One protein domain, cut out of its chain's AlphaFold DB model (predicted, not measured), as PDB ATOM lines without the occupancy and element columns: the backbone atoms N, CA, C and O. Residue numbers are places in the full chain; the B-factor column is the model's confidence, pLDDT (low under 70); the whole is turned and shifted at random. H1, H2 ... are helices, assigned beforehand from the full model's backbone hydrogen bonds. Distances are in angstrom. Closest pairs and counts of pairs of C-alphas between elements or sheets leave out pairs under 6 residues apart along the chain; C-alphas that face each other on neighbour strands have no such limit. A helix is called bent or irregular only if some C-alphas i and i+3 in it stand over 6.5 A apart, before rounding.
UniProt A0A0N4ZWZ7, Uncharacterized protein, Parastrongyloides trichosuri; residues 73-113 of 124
ATOM      1  N   ASP A  73     121.622  54.115  11.923       82.69
ATOM      2  CA  ASP A  73     121.387  53.163  13.005       82.69
ATOM      3  C   ASP A  73     121.649  51.709  12.590       82.69
ATOM      4  O   ASP A  73     122.177  50.921  13.374       82.69
ATOM      5  N   GLU A  74     121.334  51.330  11.348       78.69
ATOM      6  CA  GLU A  74     121.599  49.978  10.850       78.69
ATOM      7  C   GLU A  74     123.099  49.754  10.611       78.69
ATOM      8  O   GLU A  74     123.634  48.683  10.910       78.69
ATOM      9  N   ILE A  75     123.802  50.782  10.135       80.19
ATOM     10  CA  ILE A  75     125.255  50.743   9.931       80.19
ATOM     11  C   ILE A  75     125.983  50.660  11.275       80.19
ATOM     12  O   ILE A  75     127.003  49.978  11.377       80.19
ATOM     13  N   LEU A  76     125.461  51.302  12.317       85.38
ATOM     14  CA  LEU A  76     126.061  51.281  13.651       85.38
ATOM     15  C   LEU A  76     125.837  49.955  14.397       85.38
ATOM     16  O   LEU A  76     126.641  49.612  15.266       85.38
ATOM     17  N   LYS A  77     124.817  49.159  14.042       87.44
ATOM     18  CA  LYS A  77     124.625  47.813  14.617       87.44
ATOM     19  C   LYS A  77     125.841  46.922  14.354       87.44
ATOM     20  O   LYS A  77     126.510  47.036  13.326       87.44
ATOM     21  N   SER A  78     126.119  45.986  15.261       87.56
ATOM     22  CA  SER A  78     127.175  44.993  15.043       87.56
ATOM     23  C   SER A  78     126.810  44.057  13.875       87.56
ATOM     24  O   SER A  78     125.624  43.819  13.633       87.56
ATOM     25  N   PRO A  79     127.790  43.470  13.157       83.44
ATOM     26  CA  PRO A  79     127.521  42.606  12.003       83.44
ATOM     27  C   PRO A  79     126.588  41.419  12.287       83.44
ATOM     28  O   PRO A  79     125.970  40.901  11.364       83.44
ATOM     29  N   ALA A  80     126.479  40.979  13.544       83.56
ATOM     30  CA  ALA A  80     125.584  39.896  13.943       83.56
ATOM     31  C   ALA A  80     124.095  40.291  13.919       83.56
ATOM     32  O   ALA A  80     123.252  39.415  13.757       83.56
ATOM     33  N   HIS A  81     123.782  41.584  14.060       85.19
ATOM     34  CA  HIS A  81     122.414  42.114  14.135       85.19
ATOM     35  C   HIS A  81     122.009  42.931  12.900       85.19
ATOM     36  O   HIS A  81     120.950  43.557  12.897       85.19
ATOM     37  N   ARG A  82     122.856  42.979  11.865       85.19
ATOM     38  CA  ARG A  82     122.546  43.670  10.607       85.19
ATOM     39  C   ARG A  82     121.720  42.764   9.700       85.19
ATOM     40  O   ARG A  82     122.180  41.678   9.340       85.19
ATOM     41  N   GLU A  83     120.564  43.249   9.256       82.94
ATOM     42  CA  GLU A  83     119.681  42.529   8.327       82.94
ATOM     43  C   GLU A  83     120.388  42.235   6.999       82.94
ATOM     44  O   GLU A  83     120.301  41.128   6.471       82.94
ATOM     45  N   SER A  84     121.198  43.179   6.509       81.00
ATOM     46  CA  SER A  84     122.050  42.982   5.326       81.00
ATOM     47  C   SER A  84     123.015  41.793   5.446       81.00
ATOM     48  O   SER A  84     123.202  41.041   4.486       81.00
ATOM     49  N   VAL A  85     123.618  41.579   6.620       80.50
ATOM     50  CA  VAL A  85     124.534  40.451   6.865       80.50
ATOM     51  C   VAL A  85     123.758  39.146   7.009       80.50
ATOM     52  O   VAL A  85     124.218  38.107   6.532       80.50
ATOM     53  N   GLN A  86     122.578  39.190   7.624       84.00
ATOM     54  CA  GLN A  86     121.694  38.035   7.744       84.00
ATOM     55  C   GLN A  86     121.207  37.559   6.368       84.00
ATOM     56  O   GLN A  86     121.409  36.397   6.027       84.00
ATOM     57  N   ALA A  87     120.745  38.472   5.511       81.69
ATOM     58  CA  ALA A  87     120.350  38.161   4.137       81.69
ATOM     59  C   ALA A  87     121.498  37.553   3.305       81.69
ATOM     60  O   ALA A  87     121.274  36.682   2.456       81.69
ATOM     61  N   LEU A  88     122.743  37.976   3.551       76.31
ATOM     62  CA  LEU A  88     123.925  37.365   2.936       76.31
ATOM     63  C   LEU A  88     124.225  35.968   3.486       76.31
ATOM     64  O   LEU A  88     124.731  35.139   2.736       76.31
ATOM     65  N   ARG A  89     123.951  35.698   4.768       78.56
ATOM     66  CA  ARG A  89     124.126  34.371   5.379       78.56
ATOM     67  C   ARG A  89     123.078  33.382   4.884       78.56
ATOM     68  O   ARG A  89     123.454  32.275   4.508       78.56
ATOM     69  N   ASP A  90     121.817  33.797   4.819       81.19
ATOM     70  CA  ASP A  90     120.687  32.931   4.457       81.19
ATOM     71  C   ASP A  90     120.795  32.422   3.014       81.19
ATOM     72  O   ASP A  90     120.499  31.265   2.719       81.19
ATOM     73  N   ASN A  91     121.323  33.254   2.114       72.62
ATOM     74  CA  ASN A  91     121.546  32.883   0.718       72.62
ATOM     75  C   ASN A  91     122.870  32.137   0.479       72.62
ATOM     76  O   ASN A  91     123.137  31.681  -0.639       72.62
ATOM     77  N   LYS A  92     123.727  31.993   1.498       71.75
ATOM     78  CA  LYS A  92     125.039  31.365   1.340       71.75
ATOM     79  C   LYS A  92     124.951  29.868   1.604       71.75
ATOM     80  O   LYS A  92     124.993  29.405   2.741       71.75
ATOM     81  N   LYS A  93     124.937  29.076   0.531       72.88
ATOM     82  CA  LYS A  93     125.209  27.635   0.627       72.88
ATOM     83  C   LYS A  93     126.682  27.435   0.999       72.88
ATOM     84  O   LYS A  93     127.568  27.579   0.161       72.88
ATOM     85  N   ILE A  94     126.959  27.144   2.270       76.88
ATOM     86  CA  ILE A  94     128.308  26.777   2.721       76.88
ATOM     87  C   ILE A  94     128.634  25.384   2.170       76.88
ATOM     88  O   ILE A  94     127.885  24.433   2.392       76.88
ATOM     89  N   GLY A  95     129.755  25.262   1.457       80.69
ATOM     90  CA  GLY A  95     130.234  23.977   0.948       80.69
ATOM     91  C   GLY A  95     130.520  22.977   2.077       80.69
ATOM     92  O   GLY A  95     130.940  23.355   3.173       80.69
ATOM     93  N   HIS A  96     130.321  21.686   1.800       82.62
ATOM     94  CA  HIS A  96     130.452  20.605   2.784       82.62
ATOM     95  C   HIS A  96     131.801  20.622   3.530       82.62
ATOM     96  O   HIS A  96     131.834  20.546   4.757       82.62
ATOM     97  N   PHE A  97     132.910  20.810   2.807       86.81
ATOM     98  CA  PHE A  97     134.256  20.865   3.389       86.81
ATOM     99  C   PHE A  97     134.429  22.029   4.376       86.81
ATOM    100  O   PHE A  97     134.924  21.854   5.490       86.81
ATOM    101  N   THR A  98     133.965  23.222   4.002       82.38
ATOM    102  CA  THR A  98     134.045  24.413   4.855       82.38
ATOM    103  C   THR A  98     133.216  24.232   6.127       82.38
ATOM    104  O   THR A  98     133.653  24.627   7.206       82.38
ATOM    105  N   ARG A  99     132.059  23.565   6.026       83.50
ATOM    106  CA  ARG A  99     131.210  23.231   7.178       83.50
ATOM    107  C   ARG A  99     131.917  22.287   8.156       83.50
ATOM    108  O   ARG A  99     131.878  22.530   9.359       83.50
ATOM    109  N   GLN A 100     132.612  21.264   7.651       88.69
ATOM    110  CA  GLN A 100     133.404  20.354   8.487       88.69
ATOM    111  C   GLN A 100     134.579  21.059   9.176       88.69
ATOM    112  O   GLN A 100     134.839  20.809  10.353       88.69
ATOM    113  N   MET A 101     135.274  21.961   8.476       91.06
ATOM    114  CA  MET A 101     136.379  22.740   9.053       91.06
ATOM    115  C   MET A 101     135.909  23.657  10.185       91.06
ATOM    116  O   MET A 101     136.554  23.711  11.233       91.06
ATOM    117  N   ILE A 102     134.771  24.338  10.003       88.06
ATOM    118  CA  ILE A 102     134.165  25.169  11.054       88.06
ATOM    119  C   ILE A 102     133.812  24.301  12.267       88.06
ATOM    120  O   ILE A 102     134.228  24.630  13.373       88.06
ATOM    121  N   TYR A 103     133.142  23.165  12.054       91.12
ATOM    122  CA  TYR A 103     132.764  22.247  13.133       91.12
ATOM    123  C   TYR A 103     133.972  21.751  13.943       91.12
ATOM    124  O   TYR A 103     133.975  21.819  15.171       91.12
ATOM    125  N   LYS A 104     135.043  21.306  13.271       95.31
ATOM    126  CA  LYS A 104     136.264  20.842  13.956       95.31
ATOM    127  C   LYS A 104     136.935  21.957  14.756       95.31
ATOM    128  O   LYS A 104     137.482  21.704  15.829       95.31
ATOM    129  N   ARG A 105     136.902  23.192  14.245       92.75
ATOM    130  CA  ARG A 105     137.459  24.355  14.942       92.75
ATOM    131  C   ARG A 105     136.650  24.695  16.193       92.75
ATOM    132  O   ARG A 105     137.252  24.851  17.250       92.75
ATOM    133  N   THR A 106     135.319  24.715  16.100       92.38
ATOM    134  CA  THR A 106     134.451  24.962  17.262       92.38
ATOM    135  C   THR A 106     134.566  23.851  18.303       92.38
ATOM    136  O   THR A 106     134.593  24.128  19.497       92.38
ATOM    137  N   GLU A 107     134.707  22.592  17.876       93.00
ATOM    138  CA  GLU A 107     134.932  21.463  18.785       93.00
ATOM    139  C   GLU A 107     136.270  21.589  19.536       93.00
ATOM    140  O   GLU A 107     136.342  21.324  20.737       93.00
ATOM    141  N   LYS A 108     137.333  22.028  18.847       94.25
ATOM    142  CA  LYS A 108     138.646  22.265  19.463       94.25
ATOM    143  C   LYS A 108     138.591  23.395  20.490       94.25
ATOM    144  O   LYS A 108     139.134  23.235  21.579       94.25
ATOM    145  N   GLU A 109     137.942  24.507  20.151       89.81
ATOM    146  CA  GLU A 109     137.759  25.640  21.065       89.81
ATOM    147  C   GLU A 109     136.947  25.230  22.297       89.81
ATOM    148  O   GLU A 109     137.368  25.514  23.413       89.81
ATOM    149  N   TRP A 110     135.866  24.465  22.129       86.12
ATOM    150  CA  TRP A 110     135.074  23.968  23.257       86.12
ATOM    151  C   TRP A 110     135.878  23.031  24.169       86.12
ATOM    152  O   TRP A 110     135.837  23.167  25.390       86.12
ATOM    153  N   LYS A 111     136.673  22.113  23.605       87.75
ATOM    154  CA  LYS A 111     137.557  21.239  24.400       87.75
ATOM    155  C   LYS A 111     138.634  22.012  25.166       87.75
ATOM    156  O   LYS A 111     139.077  21.530  26.204       87.75
ATOM    157  N   ALA A 112     139.058  23.166  24.654       87.50
ATOM    158  CA  ALA A 112     140.061  24.017  25.287       87.50
ATOM    159  C   ALA A 112     139.506  24.841  26.461       87.50
ATOM    160  O   ALA A 112     140.293  25.386  27.235       87.50
ATOM    161  N   ILE A 113     138.181  24.929  26.617       83.88
ATOM    162  CA  ILE A 113     137.571  25.590  27.773       83.88
ATOM    163  C   ILE A 113     137.855  24.730  29.017       83.88
ATOM    164  O   ILE A 113     137.451  23.562  29.053       83.88
TER     165      ILE A 113
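This is residues 73 to 113 of the 124 residues of an uncharacterized protein of Parastrongyloides trichosuri (UniProt A0A0N4ZWZ7). The model is an open, flat U: the long helix H3 makes one arm, residues 91 to 95 run across the base, and the short helices H2 and H1, with the link between them, make the other arm. The space between the arms is empty, and no helix touches another. The printed part has 41 residues with three named helices, in the order H1, H2, H3 along the chain, and no named strand; its class is all helix, with 29 residues in the helices. The whole is only just extended, close to loose, with a radius of gyration of the C-alphas of 14.0 A, and its C-alphas span 37 by 26 by 8 A along the three main axes.

H3, residues 96 to 112, is the longest helix and touches no helix. It is joined by a tight link of 5 residues to H2, residues 83 to 90, yet these two helices are apart. H1, residues 73 to 76, is apart from H3. H1 and H2 are only just apart, with their closest C-alphas 8.1 A from each other. There is no hairpin among the helices. Residues 76 to 81 stand free, and so do residues 85 to 113, of which 85 to 90 belong to H2 and 96 to 112 belong to H3: no C-alpha 8 or more residues away along the chain comes within 10 A of them. In H2 and H3 every O i to N i+4 pair is within hydrogen-bond range. H1, with 4 residues, is too short for such a pair; it has 1 pair of O i and N i+3, and it is within range.

H3 runs from His 96, with its C-alpha at (130.452, 20.605, 2.784), to Ala 112, with its C-alpha at (140.061, 24.017, 25.287), and is 24.7 A from first to last C-alpha. H2 runs from Glu 83 to Asp 90, 10.4 A from first to last C-alpha. H1 runs from Asp 73, with its C-alpha at (121.387, 53.163, 13.005), to Leu 76, 5.1 A from first to last C-alpha. No helix is bent.

The two C-alphas farthest apart in the domain are those of Asp 73 and Lys 111, at 37.6 A. The C-alphas of Asp 73 and Ile 113, the first and last printed residues, are 35.2 A apart. The printed part has no cut and no long link; the link from H1 to H2, 6 residues, is short. The mean pLDDT of the printed part is 84.3, and no printed residue is under 70.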